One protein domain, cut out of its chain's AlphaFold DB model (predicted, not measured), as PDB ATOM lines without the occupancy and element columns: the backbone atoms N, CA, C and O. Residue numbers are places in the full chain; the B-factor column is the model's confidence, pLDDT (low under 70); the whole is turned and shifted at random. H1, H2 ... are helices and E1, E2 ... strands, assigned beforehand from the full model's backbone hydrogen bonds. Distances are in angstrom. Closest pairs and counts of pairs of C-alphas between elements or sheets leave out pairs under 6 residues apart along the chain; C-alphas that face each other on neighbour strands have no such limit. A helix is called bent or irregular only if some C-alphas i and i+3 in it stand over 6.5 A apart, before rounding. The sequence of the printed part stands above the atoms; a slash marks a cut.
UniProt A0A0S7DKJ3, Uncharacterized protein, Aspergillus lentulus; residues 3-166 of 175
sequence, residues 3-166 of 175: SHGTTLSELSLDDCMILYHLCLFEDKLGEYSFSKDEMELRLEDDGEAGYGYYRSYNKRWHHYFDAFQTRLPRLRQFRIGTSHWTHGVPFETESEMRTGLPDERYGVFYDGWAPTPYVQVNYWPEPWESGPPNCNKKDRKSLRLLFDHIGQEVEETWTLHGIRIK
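This is residues 3 to 166 of the 175 residues of an uncharacterized protein of Aspergillus lentulus (UniProt A0A0S7DKJ3). Two lobes lie along one long axis: a twisted sheet of four strands, E3, E4, E2 and E6, with the short helix H1 on it, and a second lobe where helices H2 and H3 run side by side, with the end of H3 close to strand E5, which pairs with E1. Long loops join or trail from these parts. The printed part has 164 residues, under half of them in named elements, in the order E1, E2, H1, E3, E4, H2, E5, E6, H3; the class is mixed, helices and strands, and the larger sheet is mixed too. It is only just compact, close to loose, with a radius of gyration of the C-alphas of 18.3 A, and spans 55 by 33 by 32 A.

E1, residues 10 to 14, is parallel to E5, residues 77 to 82, with N 13 and O 79 within hydrogen-bond range at 2.8 A. E2, residues 18 to 25, bends by 62 degrees at residue 21; it is parallel to E6, residues 106 to 110, with N 23 and O 109 2.8 A apart, and antiparallel to E4, residues 51 to 56, with N 53 and O 24 2.8 A apart. H1, residues 26 to 31, is irregular, C-alphas 27 and 30 being 7.1 A apart, and is on this sheet at a height of 8.6 A. E3, residues 40 to 43, forms a hairpin with E4, N 40 and O 54 being 2.8 A apart. E2, H1 and E3 make a split strand-helix-strand unit, two strands running the same way with E4 between them, its crossover right-handed. H2, residues 61 to 71, touches H3, residues 136 to 150, at a shallow tilt of 21 degrees, the same way, the closest C-alphas being those of His 62 and Asp 139, 4.4 A. In H3 every O i to N i+4 pair is within hydrogen-bond range, in H2 6 of 7, in H1 0 of 2, with 2 of 3 O i to N i+3 pairs.

E1 begins at C-alpha 10 (130.572, -4.283, 26.174). E2 is 20.1 A long, H2 14.8 A and E5 15.9 A. H3, 21.3 A long, ends at C-alpha 150 (126.811, -13.736, 29.130).

The C-alphas farthest apart, those of Gly 47 and Gly 151, are 55.2 A apart. The printed part has no cut. The links E5 to E6 and E6 to H3 are long. The mean pLDDT of the printed part is 79.5; residues 45 to 51, 85 to 95, 113 to 114, 120 to 130 and 155 to 166 are under 70.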
ATOM      1  N   SER A   3     130.549   1.157  38.249       78.38
ATOM      2  CA  SER A   3     129.717   2.367  38.345       78.38
ATOM      3  C   SER A   3     128.736   2.529  37.178       78.38
ATOM      4  O   SER A   3     127.690   3.140  37.351       78.38
ATOM      5  N   HIS A   4     129.044   1.946  36.015       79.25
ATOM      6  CA  HIS A   4     128.185   1.954  34.826       79.25
ATOM      7  C   HIS A   4     127.440   0.627  34.629       79.25
ATOM      8  O   HIS A   4     126.980   0.333  33.529       79.25
ATOM      9  N   GLY A   5     127.323  -0.208  35.667       82.00
ATOM     10  CA  GLY A   5     126.815  -1.574  35.517       82.00
ATOM     11  C   GLY A   5     125.403  -1.685  34.942       82.00
ATOM     12  O   GLY A   5     125.089  -2.657  34.261       82.00
ATOM     13  N   THR A   6     124.563  -0.665  35.129       86.56
ATOM     14  CA  THR A   6     123.208  -0.624  34.561       86.56
ATOM     15  C   THR A   6     123.178  -0.348  33.060       86.56
ATOM     16  O   THR A   6     122.136  -0.566  32.442       86.56
ATOM     17  N   THR A   7     124.268   0.135  32.460       90.75
ATOM     18  CA  THR A   7     124.318   0.544  31.046       90.75
ATOM     19  C   THR A   7     125.397  -0.163  30.237       90.75
ATOM     20  O   THR A   7     125.254  -0.247  29.023       90.75
ATOM     21  N   LEU A   8     126.453  -0.666  30.875       93.56
ATOM     22  CA  LEU A   8     127.595  -1.276  30.198       93.56
ATOM     23  C   LEU A   8     127.196  -2.597  29.522       93.56
ATOM     24  O   LEU A   8     126.847  -3.560  30.205       93.56
ATOM     25  N   SER A   9     127.254  -2.633  28.189       93.06
ATOM     26  CA  SER A   9     126.967  -3.828  27.386       93.06
ATOM     27  C   SER A   9     128.208  -4.520  26.838       93.06
ATOM     28  O   SER A   9     128.160  -5.714  26.548       93.06
ATOM     29  N   GLU A  10     129.312  -3.791  26.720       92.19
ATOM     30  CA  GLU A  10     130.572  -4.283  26.174       92.19
ATOM     31  C   GLU A  10     131.720  -3.796  27.060       92.19
ATOM     32  O   GLU A  10     131.705  -2.658  27.534       92.19
ATOM     33  N   LEU A  11     132.681  -4.677  27.332       91.69
ATOM     34  CA  LEU A  11     133.868  -4.364  28.121       91.69
ATOM     35  C   LEU A  11     135.074  -5.102  27.546       91.69
ATOM     36  O   LEU A  11     135.095  -6.334  27.550       91.69
ATOM     37  N   SER A  12     136.088  -4.345  27.138       89.56
ATOM     38  CA  SER A  12     137.387  -4.878  26.730       89.56
ATOM     39  C   SER A  12     138.473  -4.406  27.691       89.56
ATOM     40  O   SER A  12     138.526  -3.235  28.069       89.56
ATOM     41  N   LEU A  13     139.315  -5.339  28.122       91.06
ATOM     42  CA  LEU A  13     140.425  -5.120  29.040       91.06
ATOM     43  C   LEU A  13     141.730  -5.500  28.347       91.06
ATOM     44  O   LEU A  13     142.106  -6.670  28.317       91.06
ATOM     45  N   ASP A  14     142.390  -4.501  27.784       87.12
ATOM     46  CA  ASP A  14     143.605  -4.670  26.996       87.12
ATOM     47  C   ASP A  14     144.851  -4.413  27.837       87.12
ATOM     48  O   ASP A  14     144.913  -3.398  28.535       87.12
ATOM     49  N   ASP A  15     145.780  -5.371  27.842       85.88
ATOM     50  CA  ASP A  15     146.994  -5.399  28.668       85.88
ATOM     51  C   ASP A  15     146.725  -4.975  30.126       85.88
ATOM     52  O   ASP A  15     147.513  -4.308  30.800       85.88
ATOM     53  N   CYS A  16     145.547  -5.361  30.626       90.69
ATOM     54  CA  CYS A  16     145.049  -4.895  31.906       90.69
ATOM     55  C   CYS A  16     145.652  -5.731  33.037       90.69
ATOM     56  O   CYS A  16     145.338  -6.912  33.218       90.69
ATOM     57  N   MET A  17     146.509  -5.091  33.826       90.38
ATOM     58  CA  MET A  17     147.213  -5.702  34.945       90.38
ATOM     59  C   MET A  17     146.585  -5.316  36.289       90.38
ATOM     60  O   MET A  17     146.173  -4.177  36.507       90.38
ATOM     61  N   ILE A  18     146.567  -6.261  37.232       91.81
ATOM     62  CA  ILE A  18     146.356  -5.974  38.651       91.81
ATOM     63  C   ILE A  18     147.721  -5.831  39.322       91.81
ATOM     64  O   ILE A  18     148.488  -6.794  39.393       91.81
ATOM     65  N   LEU A  19     147.987  -4.652  39.881       90.12
ATOM     66  CA  LEU A  19     149.097  -4.462  40.808       90.12
ATOM     67  C   LEU A  19     148.760  -5.168  42.120       90.12
ATOM     68  O   LEU A  19     147.845  -4.751  42.831       90.12
ATOM     69  N   TYR A  20     149.432  -6.284  42.405       88.81
ATOM     70  CA  TYR A  20     149.187  -7.029  43.642       88.81
ATOM     71  C   TYR A  20     150.060  -6.530  44.788       88.81
ATOM     72  O   TYR A  20     149.624  -6.643  45.929       88.81
ATOM     73  N   HIS A  21     151.213  -5.934  44.484       87.88
ATOM     74  CA  HIS A  21     152.046  -5.160  45.400       87.88
ATOM     75  C   HIS A  21     152.398  -3.811  44.778       87.88
ATOM     76  O   HIS A  21     152.544  -3.691  43.558       87.88
ATOM     77  N   LEU A  22     152.528  -2.812  45.639       88.06
ATOM     78  CA  LEU A  22     152.938  -1.465  45.289       88.06
ATOM     79  C   LEU A  22     153.822  -0.906  46.411       88.06
ATOM     80  O   LEU A  22     153.437  -0.996  47.577       88.06
ATOM     81  N   CYS A  23     154.968  -0.341  46.041       87.12
ATOM     82  CA  CYS A  23     155.847   0.456  46.886       87.12
ATOM     83  C   CYS A  23     155.967   1.868  46.295       87.12
ATOM     84  O   CYS A  23     156.153   2.009  45.085       87.12
ATOM     85  N   LEU A  24     155.832   2.889  47.142       87.31
ATOM     86  CA  LEU A  24     156.027   4.300  46.802       87.31
ATOM     87  C   LEU A  24     156.998   4.947  47.784       87.31
ATOM     88  O   LEU A  24     156.898   4.701  48.990       87.31
ATOM     89  N   PHE A  25     157.856   5.841  47.299       85.06
ATOM     90  CA  PHE A  25     158.616   6.722  48.176       85.06
ATOM     91  C   PHE A  25     157.763   7.900  48.659       85.06
ATOM     92  O   PHE A  25     156.724   8.239  48.085       85.06
ATOM     93  N   GLU A  26     158.166   8.502  49.784       84.75
ATOM     94  CA  GLU A  26     157.367   9.534  50.461       84.75
ATOM     95  C   GLU A  26     157.066  10.739  49.563       84.75
ATOM     96  O   GLU A  26     155.955  11.274  49.589       84.75
ATOM     97  N   ASP A  27     158.032  11.145  48.743       84.25
ATOM     98  CA  ASP A  27     157.923  12.270  47.816       84.25
ATOM     99  C   ASP A  27     156.922  12.014  46.679       84.25
ATOM    100  O   ASP A  27     156.401  12.967  46.097       84.25
ATOM    101  N   LYS A  28     156.584  10.747  46.415       83.38
ATOM    102  CA  LYS A  28     155.631  10.331  45.382       83.38
ATOM    103  C   LYS A  28     154.225  10.052  45.882       83.38
ATOM    104  O   LYS A  28     153.303  10.012  45.069       83.38
ATOM    105  N   LEU A  29     154.001   9.946  47.193       82.38
ATOM    106  CA  LEU A  29     152.667   9.660  47.745       82.38
ATOM    107  C   LEU A  29     151.588  10.643  47.266       82.38
ATOM    108  O   LEU A  29     150.465  10.230  46.989       82.38
ATOM    109  N   GLY A  30     151.924  11.930  47.131       81.81
ATOM    110  CA  GLY A  30     150.989  12.970  46.685       81.81
ATOM    111  C   GLY A  30     150.591  12.895  45.206       81.81
ATOM    112  O   GLY A  30     149.637  13.559  44.803       81.81
ATOM    113  N   GLU A  31     151.297  12.102  44.396       85.44
ATOM    114  CA  GLU A  31     151.003  11.920  42.968       85.44
ATOM    115  C   GLU A  31     149.917  10.852  42.731       85.44
ATOM    116  O   GLU A  31     149.310  10.807  41.658       85.44
ATOM    117  N   TYR A  32     149.625  10.020  43.736       83.31
ATOM    118  CA  TYR A  32     148.680   8.909  43.644       83.31
ATOM    119  C   TYR A  32     147.470   9.100  44.562       83.31
ATOM    120  O   TYR A  32     147.481   9.851  45.530       83.31
ATOM    121  N   SER A  33     146.389   8.373  44.278       82.69
ATOM    122  CA  SER A  33     145.153   8.408  45.071       82.69
ATOM    123  C   SER A  33     145.199   7.549  46.342       82.69
ATOM    124  O   SER A  33     144.160   7.306  46.958       82.69
ATOM    125  N   PHE A  34     146.375   7.055  46.728       81.31
ATOM    126  CA  PHE A  34     146.538   6.204  47.900       81.31
ATOM    127  C   PHE A  34     146.722   7.049  49.160       81.31
ATOM    128  O   PHE A  34     147.550   7.953  49.199       81.31
ATOM    129  N   SER A  35     145.957   6.739  50.208       80.94
ATOM    130  CA  SER A  35     146.194   7.336  51.522       80.94
ATOM    131  C   SER A  35     147.359   6.633  52.211       80.94
ATOM    132  O   SER A  35     147.406   5.403  52.232       80.94
ATOM    133  N   LYS A  36     148.239   7.413  52.847       83.56
ATOM    134  CA  LYS A  36     149.333   6.925  53.702       83.56
ATOM    135  C   LYS A  36     148.835   5.959  54.785       83.56
ATOM    136  O   LYS A  36     149.500   4.973  55.070       83.56
ATOM    137  N   ASP A  37     147.630   6.186  55.311       85.94
ATOM    138  CA  ASP A  37     147.019   5.349  56.355       85.94
ATOM    139  C   ASP A  37     146.576   3.961  55.850       85.94
ATOM    140  O   ASP A  37     146.306   3.060  56.642       85.94
ATOM    141  N   GLU A  38     146.479   3.772  54.530       86.06
ATOM    142  CA  GLU A  38     146.163   2.483  53.902       86.06
ATOM    143  C   GLU A  38     147.422   1.681  53.529       86.06
ATOM    144  O   GLU A  38     147.313   0.631  52.883       86.06
ATOM    145  N   MET A  39     148.603   2.193  53.887       89.38
ATOM    146  CA  MET A  39     149.906   1.657  53.509       89.38
ATOM    147  C   MET A  39     150.737   1.324  54.749       89.38
ATOM    148  O   MET A  39     150.600   1.920  55.814       89.38
ATOM    149  N   GLU A  40     151.609   0.342  54.600       89.38
ATOM    150  CA  GLU A  40     152.564  -0.083  55.609       89.38
ATOM    151  C   GLU A  40     153.902   0.617  55.363       89.38
ATOM    152  O   GLU A  40     154.460   0.526  54.272       89.38
ATOM    153  N   LEU A  41     154.426   1.308  56.371       86.94
ATOM    154  CA  LEU A  41     155.764   1.884  56.311       86.94
ATOM    155  C   LEU A  41     156.805   0.785  56.549       86.94
ATOM    156  O   LEU A  41     156.744   0.108  57.578       86.94
ATOM    157  N   ARG A  42     157.776   0.631  55.646       82.56
ATOM    158  CA  ARG A  42     158.877  -0.331  55.797       82.56
ATOM    159  C   ARG A  42     160.224   0.342  55.576       82.56
ATOM    160  O   ARG A  42     160.315   1.315  54.837       82.56
ATOM    161  N   LEU A  43     161.246  -0.167  56.258       75.56
ATOM    162  CA  LEU A  43     162.640   0.218  56.037       75.56
ATOM    163  C   LEU A  43     163.160  -0.530  54.810       75.56
ATOM    164  O   LEU A  43     163.035  -1.754  54.765       75.56
ATOM    165  N   GLU A  44     163.724   0.201  53.856       70.94
ATOM    166  CA  GLU A  44     164.509  -0.382  52.765       70.94
ATOM    167  C   GLU A  44     165.901  -0.748  53.322       70.94
ATOM    168  O   GLU A  44     166.518   0.047  54.036       70.94
ATOM    169  N   ASP A  45     166.378  -1.971  53.068       60.38
ATOM    170  CA  ASP A  45     167.669  -2.481  53.581       60.38
ATOM    171  C   ASP A  45     168.824  -2.252  52.578       60.38
ATOM    172  O   ASP A  45     169.939  -2.742  52.757       60.38
ATOM    173  N   ASP A  46     168.577  -1.501  51.499       55.19
ATOM    174  CA  ASP A  46     169.477  -1.332  50.348       55.19
ATOM    175  C   ASP A  46     170.536  -0.223  50.518       55.19
ATOM    176  O   ASP A  46     171.300   0.083  49.600       55.19
ATOM    177  N   GLY A  47     170.682   0.319  51.729       48.16
ATOM    178  CA  GLY A  47     171.790   1.204  52.092       48.16
ATOM    179  C   GLY A  47     171.578   2.683  51.760       48.16
ATOM    180  O   GLY A  47     172.397   3.504  52.183       48.16
ATOM    181  N   GLU A  48     170.470   3.052  51.115       53.56
ATOM    182  CA  GLU A  48     169.923   4.405  51.208       53.56
ATOM    183  C   GLU A  48     168.846   4.398  52.293       53.56
ATOM    184  O   GLU A  48     167.813   3.760  52.164       53.56
ATOM    185  N   ALA A  49     169.117   5.054  53.423       48.97
ATOM    186  CA  ALA A  49     168.228   5.077  54.581       48.97
ATOM    187  C   ALA A  49     166.910   5.814  54.266       48.97
ATOM    188  O   ALA A  49     166.735   6.981  54.619       48.97
ATOM    189  N   GLY A  50     165.992   5.131  53.588       64.75
ATOM    190  CA  GLY A  50     164.657   5.586  53.245       64.75
ATOM    191  C   GLY A  50     163.589   4.639  53.784       64.75
ATOM    192  O   GLY A  50     163.837   3.466  54.069       64.75
ATOM    193  N   TYR A  51     162.381   5.173  53.944       69.62
ATOM    194  CA  TYR A  51     161.197   4.354  54.161       69.62
ATOM    195  C   TYR A  51     160.407   4.245  52.858       69.62
ATOM    196  O   TYR A  51     160.106   5.264  52.233       69.62
ATOM    197  N   GLY A  52     160.019   3.026  52.498       83.62
ATOM    198  CA  GLY A  52     159.032   2.768  51.456       83.62
ATOM    199  C   GLY A  52     157.631   2.639  52.055       83.62
ATOM    200  O   GLY A  52     157.444   2.113  53.159       83.62
ATOM    201  N   TYR A  53     156.625   3.118  51.327       88.31
ATOM    202  CA  TYR A  53     155.217   2.909  51.646       88.31
ATOM    203  C   TYR A  53     154.686   1.752  50.821       88.31
ATOM    204  O   TYR A  53     154.553   1.846  49.602       88.31
ATOM    205  N   TYR A  54     154.332   0.672  51.503       88.19
ATOM    206  CA  TYR A  54     153.950  -0.590  50.899       88.19
ATOM    207  C   TYR A  54     152.453  -0.823  50.980       88.19
ATOM    208  O   TYR A  54     151.811  -0.615  52.009       88.19
ATOM    209  N   ARG A  55     151.877  -1.349  49.904       88.56
ATOM    210  CA  ARG A  55     150.497  -1.819  49.900       88.56
ATOM    211  C   ARG A  55     150.370  -3.120  49.135       88.56
ATOM    212  O   ARG A  55     150.729  -3.211  47.964       88.56
ATOM    213  N   SER A  56     149.749  -4.101  49.781       88.12
ATOM    214  CA  SER A  56     149.318  -5.329  49.122       88.12
ATOM    215  C   SER A  56     147.849  -5.241  48.735       88.12
ATOM    216  O   SER A  56     146.980  -4.884  49.534       88.12
ATOM    217  N   TYR A  57     147.551  -5.613  47.495       88.88
ATOM    218  CA  TYR A  57     146.198  -5.721  46.992       88.88
ATOM    219  C   TYR A  57     145.801  -7.187  46.881       88.88
ATOM    220  O   TYR A  57     146.426  -7.961  46.162       88.88
ATOM    221  N   ASN A  58     144.738  -7.585  47.582       90.25
ATOM    222  CA  ASN A  58     144.344  -8.995  47.707       90.25
ATOM    223  C   ASN A  58     143.311  -9.454  46.669       90.25
ATOM    224  O   ASN A  58     143.064 -10.655  46.532       90.25
ATOM    225  N   LYS A  59     142.690  -8.532  45.922       93.69
ATOM    226  CA  LYS A  59     141.774  -8.928  44.844       93.69
ATOM    227  C   LYS A  59     142.558  -9.459  43.647       93.69
ATOM    228  O   LYS A  59     143.749  -9.223  43.474       93.69
ATOM    229  N   ARG A  60     141.870 -10.273  42.862       94.94
ATOM    230  CA  ARG A  60     142.404 -11.096  41.773       94.94
ATOM    231  C   ARG A  60     141.379 -11.085  40.655       94.94
ATOM    232  O   ARG A  60     140.208 -10.828  40.937       94.94
ATOM    233  N   TRP A  61     141.787 -11.402  39.437       95.88
ATOM    234  CA  TRP A  61     140.906 -11.373  38.276       95.88
ATOM    235  C   TRP A  61     139.636 -12.207  38.464       95.88
ATOM    236  O   TRP A  61     138.555 -11.686  38.203       95.88
ATOM    237  N   HIS A  62     139.712 -13.409  39.055       96.44
ATOM    238  CA  HIS A  62     138.502 -14.180  39.386       96.44
ATOM    239  C   HIS A  62     137.494 -13.421  40.261       96.44
ATOM    240  O   HIS A  62     136.299 -13.507  40.019       96.44
ATOM    241  N   HIS A  63     137.944 -12.616  41.229       97.19
ATOM    242  CA  HIS A  63     137.022 -11.815  42.039       97.19
ATOM    243  C   HIS A  63     136.271 -10.765  41.206       97.19
ATOM    244  O   HIS A  63     135.130 -10.433  41.522       97.19
ATOM    245  N   TYR A  64     136.910 -10.219  40.171       96.56
ATOM    246  CA  TYR A  64     136.279  -9.256  39.270       96.56
ATOM    247  C   TYR A  64     135.356  -9.936  38.271       96.56
ATOM    248  O   TYR A  64     134.246  -9.458  38.078       96.56
ATOM    249  N   PHE A  65     135.762 -11.065  37.696       96.31
ATOM    250  CA  PHE A  65     134.914 -11.840  36.792       96.31
ATOM    251  C   PHE A  65     133.644 -12.343  37.496       96.31
ATOM    252  O   PHE A  65     132.552 -12.225  36.941       96.31
ATOM    253  N   ASP A  66     133.748 -12.797  38.749       96.69
ATOM    254  CA  ASP A  66     132.588 -13.133  39.587       96.69
ATOM    255  C   ASP A  66     131.694 -11.899  39.834       96.69
ATOM    256  O   ASP A  66     130.464 -11.962  39.763       96.69
ATOM    257  N   ALA A  67     132.303 -10.736  40.087       96.19
ATOM    258  CA  ALA A  67     131.563  -9.489  40.257       96.19
ATOM    259  C   ALA A  67     130.887  -9.026  38.957       96.19
ATOM    260  O   ALA A  67     129.806  -8.448  39.018       96.19
ATOM    261  N   PHE A  68     131.479  -9.267  37.787       96.44
ATOM    262  CA  PHE A  68     130.906  -8.882  36.496       96.44
ATOM    263  C   PHE A  68     129.597  -9.618  36.220       96.44
ATOM    264  O   PHE A  68     128.626  -8.968  35.846       96.44
ATOM    265  N   GLN A  69     129.527 -10.915  36.532       94.50
ATOM    266  CA  GLN A  69     128.299 -11.713  36.400       94.50
ATOM    267  C   GLN A  69     127.123 -11.119  37.193       94.50
ATOM    268  O   GLN A  69     125.979 -11.152  36.760       94.50
ATOM    269  N   THR A  70     127.389 -10.545  38.368       93.12
ATOM    270  CA  THR A  70     126.324 -10.056  39.261       93.12
ATOM    271  C   THR A  70     126.069  -8.557  39.146       93.12
ATOM    272  O   THR A  70     124.964  -8.093  39.420       93.12
ATOM    273  N   ARG A  71     127.082  -7.775  38.763       94.88
ATOM    274  CA  ARG A  71     127.044  -6.305  38.805       94.88
ATOM    275  C   ARG A  71     127.007  -5.646  37.433       94.88
ATOM    276  O   ARG A  71     126.822  -4.433  37.381       94.88
ATOM    277  N   LEU A  72     127.166  -6.405  36.349       95.38
ATOM    278  CA  LEU A  72     127.048  -5.921  34.974       95.38
ATOM    279  C   LEU A  72     125.907  -6.661  34.243       95.38
ATOM    280  O   LEU A  72     126.157  -7.380  33.280       95.38
ATOM    281  N   PRO A  73     124.638  -6.493  34.664       93.62
ATOM    282  CA  PRO A  73     123.499  -7.263  34.143       93.62
ATOM    283  C   PRO A  73     123.209  -7.058  32.648       93.62
ATOM    284  O   PRO A  73     122.407  -7.790  32.075       93.62
ATOM    285  N   ARG A  74     123.796  -6.033  32.018       94.62
ATOM    286  CA  ARG A  74     123.649  -5.766  30.579       94.62
ATOM    287  C   ARG A  74     124.848  -6.204  29.748       94.62
ATOM    288  O   ARG A  74     124.787  -6.040  28.531       94.62
ATOM    289  N   LEU A  75     125.894  -6.748  30.373       95.88
ATOM    290  CA  LEU A  75     127.099  -7.183  29.681       95.88
ATOM    291  C   LEU A  75     126.765  -8.331  28.725       95.88
ATOM    292  O   LEU A  75     126.223  -9.356  29.130       95.88
ATOM    293  N   ARG A  76     127.082  -8.131  27.449       93.00
ATOM    294  CA  ARG A  76     126.878  -9.091  26.356       93.00
ATOM    295  C   ARG A  76     128.186  -9.473  25.685       93.00
ATOM    296  O   ARG A  76     128.275 -10.558  25.128       93.00
ATOM    297  N   GLN A  77     129.174  -8.580  25.718       91.56
ATOM    298  CA  GLN A  77     130.505  -8.851  25.195       91.56
ATOM    299  C   GLN A  77     131.555  -8.534  26.246       91.56
ATOM    300  O   GLN A  77     131.594  -7.432  26.793       91.56
ATOM    301  N   PHE A  78     132.419  -9.505  26.505       91.75
ATOM    302  CA  PHE A  78     133.570  -9.339  27.371       91.75
ATOM    303  C   PHE A  78     134.829  -9.797  26.649       91.75
ATOM    304  O   PHE A  78     134.876 -10.891  26.082       91.75
ATOM    305  N   ARG A  79     135.868  -8.971  26.703       89.44
ATOM    306  CA  ARG A  79     137.193  -9.308  26.198       89.44
ATOM    307  C   ARG A  79     138.227  -8.922  27.249       89.44
ATOM    308  O   ARG A  79     138.127  -7.880  27.887       89.44
ATOM    309  N   ILE A  80     139.233  -9.761  27.426       89.81
ATOM    310  CA  ILE A  80     140.431  -9.449  28.209       89.81
ATOM    311  C   ILE A  80     141.606 -10.064  27.483       89.81
ATOM    312  O   ILE A  80     141.473 -11.207  27.069       89.81
ATOM    313  N   GLY A  81     142.712  -9.362  27.297       87.62
ATOM    314  CA  GLY A  81     143.857  -9.916  26.586       87.62
ATOM    315  C   GLY A  81     144.809  -8.841  26.105       87.62
ATOM    316  O   GLY A  81     145.009  -7.866  26.814       87.62
ATOM    317  N   THR A  82     145.377  -9.055  24.922       81.69
ATOM    318  CA  THR A  82     146.390  -8.172  24.334       81.69
ATOM    319  C   THR A  82     146.027  -7.881  22.885       81.69
ATOM    320  O   THR A  82     145.847  -8.813  22.084       81.69
ATOM    321  N   SER A  83     145.926  -6.601  22.537       79.19
ATOM    322  CA  SER A  83     145.781  -6.163  21.149       79.19
ATOM    323  C   SER A  83     147.124  -6.022  20.448       79.19
ATOM    324  O   SER A  83     148.181  -5.829  21.047       79.19
ATOM    325  N   HIS A  84     147.091  -6.122  19.121       72.94
ATOM    326  CA  HIS A  84     148.269  -5.902  18.295       72.94
ATOM    327  C   HIS A  84     148.353  -4.421  17.901       72.94
ATOM    328  O   HIS A  84     147.857  -4.006  16.855       72.94
ATOM    329  N   TRP A  85     148.981  -3.614  18.756       66.38
ATOM    330  CA  TRP A  85     149.050  -2.153  18.614       66.38
ATOM    331  C   TRP A  85     149.880  -1.641  17.419       66.38
ATOM    332  O   TRP A  85     149.914  -0.444  17.157       66.38
ATOM    333  N   THR A  86     150.570  -2.516  16.682       61.19
ATOM    334  CA  THR A  86     151.502  -2.127  15.603       61.19
ATOM    335  C   THR A  86     150.832  -1.895  14.242       61.19
ATOM    336  O   THR A  86     151.503  -1.436  13.317       61.19
ATOM    337  N   HIS A  87     149.534  -2.193  14.091       56.38
ATOM    338  CA  HIS A  87     148.846  -2.186  12.789       56.38
ATOM    339  C   HIS A  87     147.655  -1.214  12.659       56.38
ATOM    340  O   HIS A  87     147.006  -1.218  11.616       56.38
ATOM    341  N   GLY A  88     147.374  -0.345  13.638       55.50
ATOM    342  CA  GLY A  88     146.268   0.616  13.525       55.50
ATOM    343  C   GLY A  88     146.013   1.445  14.784       55.50
ATOM    344  O   GLY A  88     146.727   1.316  15.778       55.50
ATOM    345  N   VAL A  89     144.993   2.312  14.737       57.19
ATOM    346  CA  VAL A  89     144.527   3.054  15.918       57.19
ATOM    347  C   VAL A  89     143.833   2.105  16.913       57.19
ATOM    348  O   VAL A  89     143.050   1.257  16.487       57.19
ATOM    349  N   PRO A  90     144.056   2.273  18.232       57.19
ATOM    350  CA  PRO A  90     143.604   1.373  19.297       57.19
ATOM    351  C   PRO A  90     142.165   0.843  19.230       57.19
ATOM    352  O   PRO A  90     141.901  -0.292  19.607       57.19
ATOM    353  N   PHE A  91     141.226   1.670  18.773       59.25
ATOM    354  CA  PHE A  91     139.795   1.374  18.846       59.25
ATOM    355  C   PHE A  91     139.264   0.605  17.633       59.25
ATOM    356  O   PHE A  91     138.253  -0.083  17.735       59.25
ATOM    357  N   GLU A  92     139.929   0.702  16.480       62.69
ATOM    358  CA  GLU A  92     139.470   0.025  15.258       62.69
ATOM    359  C   GLU A  92     139.768  -1.479  15.307       62.69
ATOM    360  O   GLU A  92     139.018  -2.284  14.755       62.69
ATOM    361  N   THR A  93     140.816  -1.867  16.034       63.62
ATOM    362  CA  THR A  93     141.280  -3.255  16.157       63.62
ATOM    363  C   THR A  93     140.871  -3.915  17.478       63.62
ATOM    364  O   THR A  93     141.197  -5.075  17.708       63.62
ATOM    365  N   GLU A  94     140.084  -3.243  18.330       67.12
ATOM    366  CA  GLU A  94     139.617  -3.781  19.623       67.12
ATOM    367  C   GLU A  94     138.820  -5.089  19.449       67.12
ATOM    368  O   GLU A  94     138.926  -6.030  20.239       67.12
ATOM    369  N   SER A  95     138.048  -5.184  18.361       67.88
ATOM    370  CA  SER A  95     137.315  -6.404  18.002       67.88
ATOM    371  C   SER A  95     138.228  -7.587  17.645       67.88
ATOM    372  O   SER A  95     137.807  -8.741  17.743       67.88
ATOM    373  N   GLU A  96     139.480  -7.302  17.282       71.44
ATOM    374  CA  GLU A  96     140.518  -8.263  16.907       71.44
ATOM    375  C   GLU A  96     141.395  -8.666  18.102       71.44
ATOM    376  O   GLU A  96     142.259  -9.541  17.965       71.44
ATOM    377  N   MET A  97     141.165  -8.063  19.279       77.88
ATOM    378  CA  MET A  97     141.905  -8.367  20.499       77.88
ATOM    379  C   MET A  97     141.835  -9.863  20.803       77.88
ATOM    380  O   MET A  97     140.761 -10.463  20.964       77.88
ATOM    381  N   ARG A  98     143.011 -10.481  20.935       75.31
ATOM    382  CA  ARG A  98     143.108 -11.887  21.325       75.31
ATOM    383  C   ARG A  98     142.717 -11.999  22.780       75.31
ATOM    384  O   ARG A  98     143.439 -11.526  23.652       75.31
ATOM    385  N   THR A  99     141.588 -12.641  23.049       81.38
ATOM    386  CA  THR A  99     141.126 -12.772  24.424       81.38
ATOM    387  C   THR A  99     141.898 -13.862  25.142       81.38
ATOM    388  O   THR A  99     141.971 -14.986  24.685       81.38
ATOM    389  N   GLY A 100     142.484 -13.579  26.287       83.06
ATOM    390  CA  GLY A 100     143.228 -14.533  27.080       83.06
ATOM    391  C   GLY A 100     143.625 -13.924  28.411       83.06
ATOM    392  O   GLY A 100     143.449 -12.738  28.661       83.06
ATOM    393  N   LEU A 101     144.161 -14.765  29.286       87.56
ATOM    394  CA  LEU A 101     144.764 -14.308  30.529       87.56
ATOM    395  C   LEU A 101     146.279 -14.259  30.320       87.56
ATOM    396  O   LEU A 101     146.886 -15.332  30.381       87.56
ATOM    397  N   PRO A 102     146.872 -13.077  30.055       82.56
ATOM    398  CA  PRO A 102     148.320 -12.953  29.933       82.56
ATOM    399  C   PRO A 102     148.994 -13.316  31.261       82.56
ATOM    400  O   PRO A 102     148.373 -13.244  32.332       82.56
ATOM    401  N   ASP A 103     150.250 -13.749  31.210       80.12
ATOM    402  CA  ASP A 103     150.999 -14.079  32.428       80.12
ATOM    403  C   ASP A 103     151.325 -12.804  33.224       80.12
ATOM    404  O   ASP A 103     151.283 -12.809  34.452       80.12
ATOM    405  N   GLU A 104     151.457 -11.683  32.518       80.38
ATOM    406  CA  GLU A 104     151.703 -10.321  32.999       80.38
ATOM    407  C   GLU A 104     150.466  -9.659  33.632       80.38
ATOM    408  O   GLU A 104     150.520  -8.521  34.090       80.38
ATOM    409  N   ARG A 105     149.327 -10.360  33.718       89.25
ATOM    410  CA  ARG A 105     148.087  -9.819  34.311       89.25
ATOM    411  C   ARG A 105     148.198  -9.485  35.805       89.25
ATOM    412  O   ARG A 105     147.265  -8.903  36.364       89.25
ATOM    413  N   TYR A 106     149.286  -9.899  36.450       89.75
ATOM    414  CA  TYR A 106     149.675  -9.496  37.795       89.75
ATOM    415  C   TYR A 106     151.094  -8.946  37.765       89.75
ATOM    416  O   TYR A 106     151.991  -9.603  37.245       89.75
ATOM    417  N   GLY A 107     151.302  -7.801  38.402       87.19
ATOM    418  CA  GLY A 107     152.632  -7.219  38.528       87.19
ATOM    419  C   GLY A 107     152.819  -6.453  39.821       87.19
ATOM    420  O   GLY A 107     151.893  -6.305  40.628       87.19
ATOM    421  N   VAL A 108     154.053  -6.004  40.000       86.00
ATOM    422  CA  VAL A 108     154.490  -5.187  41.125       86.00
ATOM    423  C   VAL A 108     154.831  -3.804  40.594       86.00
ATOM    424  O   VAL A 108     155.369  -3.666  39.494       86.00
ATOM    425  N   PHE A 109     154.485  -2.789  41.372       87.06
ATOM    426  CA  PHE A 109     154.925  -1.424  41.141       87.06
ATOM    427  C   PHE A 109     155.932  -1.055  42.224       87.06
ATOM    428  O   PHE A 109     155.586  -1.095  43.403       87.06
ATOM    429  N   TYR A 110     157.149  -0.711  41.832       84.38
ATOM    430  CA  TYR A 110     158.187  -0.229  42.728       84.38
ATOM    431  C   TYR A 110     158.682   1.117  42.219       84.38
ATOM    432  O   TYR A 110     159.252   1.229  41.130       84.38
ATOM    433  N   ASP A 111     158.402   2.149  42.998       78.00
ATOM    434  CA  ASP A 111     158.878   3.492  42.725       78.00
ATOM    435  C   ASP A 111     160.411   3.566  42.787       78.00
ATOM    436  O   ASP A 111     161.049   2.898  43.590       78.00
ATOM    437  N   GLY A 112     161.021   4.328  41.880       70.12
ATOM    438  CA  GLY A 112     162.479   4.381  41.719       70.12
ATOM    439  C   GLY A 112     163.130   3.205  40.974       70.12
ATOM    440  O   GLY A 112     164.325   3.281  40.687       70.12
ATOM    441  N   TRP A 113     162.384   2.163  40.564       69.81
ATOM    442  CA  TRP A 113     162.931   1.140  39.659       69.81
ATOM    443  C   TRP A 113     163.086   1.692  38.232       69.81
ATOM    444  O   TRP A 113     162.146   2.232  37.642       69.81
ATOM    445  N   ALA A 114     164.273   1.531  37.643       67.56
ATOM    446  CA  ALA A 114     164.583   1.949  36.274       67.56
ATOM    447  C   ALA A 114     164.834   0.724  35.369       67.56
ATOM    448  O   ALA A 114     165.431  -0.254  35.817       67.56
ATOM    449  N   PRO A 115     164.424   0.741  34.081       72.50
ATOM    450  CA  PRO A 115     163.915   1.884  33.314       72.50
ATOM    451  C   PRO A 115     162.413   2.168  33.485       72.50
ATOM    452  O   PRO A 115     161.925   3.154  32.939       72.50
ATOM    453  N   THR A 116     161.670   1.319  34.199       79.50
ATOM    454  CA  THR A 116     160.235   1.516  34.462       79.50
ATOM    455  C   THR A 116     159.914   1.093  35.889       79.50
ATOM    456  O   THR A 116     160.485   0.094  36.311       79.50
ATOM    457  N   PRO A 117     158.940   1.710  36.575       81.06
ATOM    458  CA  PRO A 117     158.552   1.302  37.927       81.06
ATOM    459  C   PRO A 117     157.795  -0.040  37.970       81.06
ATOM    460  O   PRO A 117     157.471  -0.547  39.038       81.06
ATOM    461  N   TYR A 118     157.467  -0.628  36.815       82.81
ATOM    462  CA  TYR A 118     156.818  -1.932  36.741       82.81
ATOM    463  C   TYR A 118     157.865  -3.040  36.768       82.81
ATOM    464  O   TYR A 118     158.699  -3.153  35.865       82.81
ATOM    465  N   VAL A 119     157.793  -3.882  37.795       76.12
ATOM    466  CA  VAL A 119     158.738  -4.979  37.997       76.12
ATOM    467  C   VAL A 119     158.120  -6.276  37.493       76.12
ATOM    468  O   VAL A 119     156.985  -6.634  37.833       76.12
ATOM    469  N   GLN A 120     158.871  -6.998  36.657       67.25
ATOM    470  CA  GLN A 120     158.466  -8.331  36.231       67.25
ATOM    471  C   GLN A 120     158.530  -9.290  37.416       67.25
ATOM    472  O   GLN A 120     159.509  -9.332  38.152       67.25
ATOM    473  N   VAL A 121     157.513 -10.140  37.523       60.97
ATOM    474  CA  VAL A 121     157.338 -11.147  38.579       60.97
ATOM    475  C   VAL A 121     158.573 -12.033  38.829       60.97
ATOM    476  O   VAL A 121     158.746 -12.552  39.927       60.97
ATOM    477  N   ASN A 122     159.430 -12.215  37.823       60.41
ATOM    478  CA  ASN A 122     160.596 -13.095  37.888       60.41
ATOM    479  C   ASN A 122     161.896 -12.373  38.296       60.41
ATOM    480  O   ASN A 122     162.945 -13.012  38.321       60.41
ATOM    481  N   TYR A 123     161.857 -11.066  38.575       58.72
ATOM    482  CA  TYR A 123     163.053 -10.238  38.765       58.72
ATOM    483  C   TYR A 123     163.514 -10.134  40.231       58.72
ATOM    484  O   TYR A 123     164.010  -9.098  40.621       58.72
ATOM    485  N   TRP A 124     163.445 -11.225  41.004       54.34
ATOM    486  CA  TRP A 124     163.880 -11.308  42.415       54.34
ATOM    487  C   TRP A 124     162.903 -10.709  43.429       54.34
ATOM    488  O   TRP A 124     162.995  -9.527  43.734       54.34
ATOM    489  N   PRO A 125     162.004 -11.523  44.013       55.31
ATOM    490  CA  PRO A 125     161.306 -11.079  45.200       55.31
ATOM    491  C   PRO A 125     162.311 -10.972  46.343       55.31
ATOM    492  O   PRO A 125     162.982 -11.958  46.674       55.31
ATOM    493  N   GLU A 126     162.394  -9.797  46.960       60.47
ATOM    494  CA  GLU A 126     163.009  -9.685  48.279       60.47
ATOM    495  C   GLU A 126     162.350 -10.709  49.228       60.47
ATOM    496  O   GLU A 126     161.183 -11.068  49.034       60.47
ATOM    497  N   PRO A 127     163.034 -11.227  50.263       54.94
ATOM    498  CA  PRO A 127     162.519 -12.319  51.100       54.94
ATOM    499  C   PRO A 127     161.126 -12.086  51.717       54.94
ATOM    500  O   PRO A 127     160.444 -13.043  52.091       54.94
ATOM    501  N   TRP A 128     160.706 -10.825  51.845       56.09
ATOM    502  CA  TRP A 128     159.395 -10.413  52.352       56.09
ATOM    503  C   TRP A 128     158.334 -10.205  51.263       56.09
ATOM    504  O   TRP A 128     157.147 -10.062  51.575       56.09
ATOM    505  N   GLU A 129     158.713 -10.189  49.989       62.88
ATOM    506  CA  GLU A 129     157.764 -10.115  48.894       62.88
ATOM    507  C   GLU A 129     157.070 -11.465  48.717       62.88
ATOM    508  O   GLU A 129     157.650 -12.489  48.354       62.88
ATOM    509  N   SER A 130     155.761 -11.474  48.967       64.75
ATOM    510  CA  SER A 130     154.915 -12.573  48.507       64.75
ATOM    511  C   SER A 130     155.074 -12.718  46.997       64.75
ATOM    512  O   SER A 130     154.871 -11.755  46.262       64.75
ATOM    513  N   GLY A 131     155.394 -13.930  46.545       71.31
ATOM    514  CA  GLY A 131     155.463 -14.239  45.124       71.31
ATOM    515  C   GLY A 131     154.137 -13.986  44.390       71.31
ATOM    516  O   GLY A 131     153.096 -13.714  45.008       71.31
ATOM    517  N   PRO A 132     154.138 -14.130  43.056       76.50
ATOM    518  CA  PRO A 132     152.968 -13.842  42.243       76.50
ATOM    519  C   PRO A 132     151.743 -14.638  42.695       76.50
ATOM    520  O   PRO A 132     151.856 -15.796  43.119       76.50
ATOM    521  N   PRO A 133     150.535 -14.074  42.540       87.25
ATOM    522  CA  PRO A 133     149.307 -14.783  42.842       87.25
ATOM    523  C   PRO A 133     149.195 -16.158  42.169       87.25
ATOM    524  O   PRO A 133     148.916 -16.264  40.975       87.25
ATOM    525  N   ASN A 134     149.269 -17.236  42.954       87.94
ATOM    526  CA  ASN A 134     149.051 -18.601  42.467       87.94
ATOM    527  C   ASN A 134     147.547 -18.906  42.287       87.94
ATOM    528  O   ASN A 134     146.944 -19.698  43.015       87.94
ATOM    529  N   CYS A 135     146.902 -18.211  41.348       91.75
ATOM    530  CA  CYS A 135     145.454 -18.272  41.141       91.75
ATOM    531  C   CYS A 135     145.022 -18.505  39.685       91.75
ATOM    532  O   CYS A 135     143.829 -18.437  39.397       91.75
ATOM    533  N   ASN A 136     145.941 -18.902  38.794       90.12
ATOM    534  CA  ASN A 136     145.671 -19.155  37.368       90.12
ATOM    535  C   ASN A 136     144.447 -20.056  37.143       90.12
ATOM    536  O   ASN A 136     143.607 -19.770  36.293       90.12
ATOM    537  N   LYS A 137     144.312 -21.139  37.924       92.12
ATOM    538  CA  LYS A 137     143.166 -22.058  37.819       92.12
ATOM    539  C   LYS A 137     141.840 -21.384  38.192       92.12
ATOM    540  O   LYS A 137     140.831 -21.642  37.542       92.12
ATOM    541  N   LYS A 138     141.838 -20.527  39.221       95.81
ATOM    542  CA  LYS A 138     140.645 -19.787  39.660       95.81
ATOM    543  C   LYS A 138     140.263 -18.721  38.638       95.81
ATOM    544  O   LYS A 138     139.099 -18.661  38.263       95.81
ATOM    545  N   ASP A 139     141.241 -17.961  38.146       94.44
ATOM    546  CA  ASP A 139     141.031 -16.936  37.117       94.44
ATOM    547  C   ASP A 139     140.426 -17.549  35.851       94.44
ATOM    548  O   ASP A 139     139.382 -17.096  35.394       94.44
ATOM    549  N   ARG A 140     141.011 -18.642  35.338       92.56
ATOM    550  CA  ARG A 140     140.485 -19.352  34.159       92.56
ATOM    551  C   ARG A 140     139.073 -19.882  34.383       92.56
ATOM    552  O   ARG A 140     138.226 -19.744  33.507       92.56
ATOM    553  N   LYS A 141     138.811 -20.486  35.546       93.69
ATOM    554  CA  LYS A 141     137.481 -21.014  35.876       93.69
ATOM    555  C   LYS A 141     136.434 -19.899  35.913       93.69
ATOM    556  O   LYS A 141     135.385 -20.047  35.304       93.69
ATOM    557  N   SER A 142     136.714 -18.810  36.622       95.81
ATOM    558  CA  SER A 142     135.774 -17.694  36.762       95.81
ATOM    559  C   SER A 142     135.566 -16.949  35.438       95.81
ATOM    560  O   SER A 142     134.442 -16.582  35.114       95.81
ATOM    561  N   LEU A 143     136.606 -16.831  34.603       93.81
ATOM    562  CA  LEU A 143     136.481 -16.278  33.253       93.81
ATOM    563  C   LEU A 143     135.548 -17.116  32.362       93.81
ATOM    564  O   LEU A 143     134.696 -16.558  31.679       93.81
ATOM    565  N   ARG A 144     135.668 -18.451  32.398       92.31
ATOM    566  CA  ARG A 144     134.748 -19.352  31.678       92.31
ATOM    567  C   ARG A 144     133.308 -19.176  32.154       92.31
ATOM    568  O   ARG A 144     132.422 -18.999  31.333       92.31
ATOM    569  N   LEU A 145     133.102 -19.134  33.471       95.00
ATOM    570  CA  LEU A 145     131.779 -18.892  34.051       95.00
ATOM    571  C   LEU A 145     131.188 -17.549  33.609       95.00
ATOM    572  O   LEU A 145     129.991 -17.469  33.359       95.00
ATOM    573  N   LEU A 146     132.012 -16.504  33.479       95.44
ATOM    574  CA  LEU A 146     131.570 -15.223  32.935       95.44
ATOM    575  C   LEU A 146     131.128 -15.350  31.471       95.44
ATOM    576  O   LEU A 146     130.066 -14.835  31.138       95.44
ATOM    577  N   PHE A 147     131.898 -16.035  30.620       93.62
ATOM    578  CA  PHE A 147     131.520 -16.261  29.220       93.62
ATOM    579  C   PHE A 147     130.218 -17.052  29.088       93.62
ATOM    580  O   PHE A 147     129.324 -16.625  28.359       93.62
ATOM    581  N   ASP A 148     130.076 -18.129  29.860       93.50
ATOM    582  CA  ASP A 148     128.848 -18.923  29.908       93.50
ATOM    583  C   ASP A 148     127.658 -18.060  30.359       93.50
ATOM    584  O   ASP A 148     126.588 -18.099  29.754       93.50
ATOM    585  N   HIS A 149     127.853 -17.235  31.395       95.31
ATOM    586  CA  HIS A 149     126.814 -16.366  31.948       95.31
ATOM    587  C   HIS A 149     126.297 -15.332  30.939       95.31
ATOM    588  O   HIS A 149     125.094 -15.083  30.882       95.31
ATOM    589  N   ILE A 150     127.188 -14.737  30.141       94.81
ATOM    590  CA  ILE A 150     126.811 -13.736  29.130       94.81
ATOM    591  C   ILE A 150     126.432 -14.364  27.777       94.81
ATOM    592  O   ILE A 150     126.067 -13.639  26.852       94.81
ATOM    593  N   GLY A 151     126.500 -15.696  27.649       92.75
ATOM    594  CA  GLY A 151     126.199 -16.421  26.412       92.75
ATOM    595  C   GLY A 151     127.226 -16.200  25.297       92.75
ATOM    596  O   GLY A 151     126.872 -16.262  24.119       92.75
ATOM    597  N   GLN A 152     128.479 -15.904  25.648       88.94
ATOM    598  CA  GLN A 152     129.560 -15.676  24.691       88.94
ATOM    599  C   GLN A 152     130.338 -16.976  24.454       88.94
ATOM    600  O   GLN A 152     131.033 -17.461  25.342       88.94
ATOM    601  N   GLU A 153     130.265 -17.522  23.240       82.88
ATOM    602  CA  GLU A 153     131.047 -18.702  22.852       82.88
ATOM    603  C   GLU A 153     132.525 -18.350  22.636       82.88
ATOM    604  O   GLU A 153     132.872 -17.381  21.953       82.88
ATOM    605  N   VAL A 154     133.417 -19.167  23.197       74.50
ATOM    606  CA  VAL A 154     134.864 -18.962  23.115       74.50
ATOM    607  C   VAL A 154     135.552 -20.290  22.777       74.50
ATOM    608  O   VAL A 154     135.322 -21.301  23.438       74.50
ATOM    609  N   GLU A 155     136.395 -20.304  21.740       64.94
ATOM    610  CA  GLU A 155     137.101 -21.509  21.292       64.94
ATOM    611  C   GLU A 155     138.366 -21.715  22.137       64.94
ATOM    612  O   GLU A 155     139.305 -20.920  22.082       64.94
ATOM    613  N   GLU A 156     138.396 -22.779  22.944       54.78
ATOM    614  CA  GLU A 156     139.503 -23.075  23.858       54.78
ATOM    615  C   GLU A 156     140.780 -23.525  23.123       54.78
ATOM    616  O   GLU A 156     141.071 -24.715  23.009       54.78
ATOM    617  N   THR A 157     141.599 -22.579  22.665       52.81
ATOM    618  CA  THR A 157     142.946 -22.864  22.152       52.81
ATOM    619  C   THR A 157     143.984 -22.686  23.262       52.81
ATOM    620  O   THR A 157     144.438 -21.581  23.538       52.81
ATOM    621  N   TRP A 158     144.370 -23.776  23.937       48.78
ATOM    622  CA  TRP A 158     145.348 -23.743  25.044       48.78
ATOM    623  C   TRP A 158     146.823 -23.731  24.606       48.78
ATOM    624  O   TRP A 158     147.716 -23.845  25.447       48.78
ATOM    625  N   THR A 159     147.118 -23.584  23.317       41.72
ATOM    626  CA  THR A 159     148.498 -23.489  22.827       41.72
ATOM    627  C   THR A 159     148.974 -22.038  22.849       41.72
ATOM    628  O   THR A 159     148.598 -21.270  21.974       41.72
ATOM    629  N   LEU A 160     149.782 -21.714  23.870       40.34
ATOM    630  CA  LEU A 160     150.667 -20.544  24.024       40.34
ATOM    631  C   LEU A 160     150.111 -19.216  23.457       40.34
ATOM    632  O   LEU A 160     150.238 -18.945  22.269       40.34
ATOM    633  N   HIS A 161     149.622 -18.345  24.347       45.41
ATOM    634  CA  HIS A 161     149.228 -16.948  24.075       45.41
ATOM    635  C   HIS A 161     147.908 -16.721  23.309       45.41
ATOM    636  O   HIS A 161     147.883 -16.135  22.225       45.41
ATOM    637  N   GLY A 162     146.789 -17.065  23.951       47.75
ATOM    638  CA  GLY A 162     145.482 -16.474  23.635       47.75
ATOM    639  C   GLY A 162     144.401 -17.479  23.251       47.75
ATOM    640  O   GLY A 162     144.639 -18.486  22.591       47.75
ATOM    641  N   ILE A 163     143.187 -17.171  23.688       53.22
ATOM    642  CA  ILE A 163     141.935 -17.828  23.336       53.22
ATOM    643  C   ILE A 163     141.336 -17.082  22.130       53.22
ATOM    644  O   ILE A 163     141.341 -15.849  22.068       53.22
ATOM    645  N   ARG A 164     140.817 -17.811  21.139       47.81
ATOM    646  CA  ARG A 164     140.178 -17.204  19.962       47.81
ATOM    647  C   ARG A 164     138.668 -17.111  20.202       47.81
ATOM    648  O   ARG A 164     138.010 -18.125  20.416       47.81
ATOM    649  N   ILE A 165     138.102 -15.904  20.175       49.75
ATOM    650  CA  ILE A 165     136.643 -15.715  20.231       49.75
ATOM    651  C   ILE A 165     136.089 -15.775  18.807       49.75
ATOM    652  O   ILE A 165     136.606 -15.103  17.914       49.75
ATOM    653  N   LYS A 166     135.005 -16.529  18.596       44.59
ATOM    654  CA  LYS A 166     134.133 -16.348  17.429       44.59
ATOM    655  C   LYS A 166     132.918 -15.539  17.863       44.59
ATOM    656  O   LYS A 166     132.091 -16.022  18.624       44.59
TER     657      LYS A 166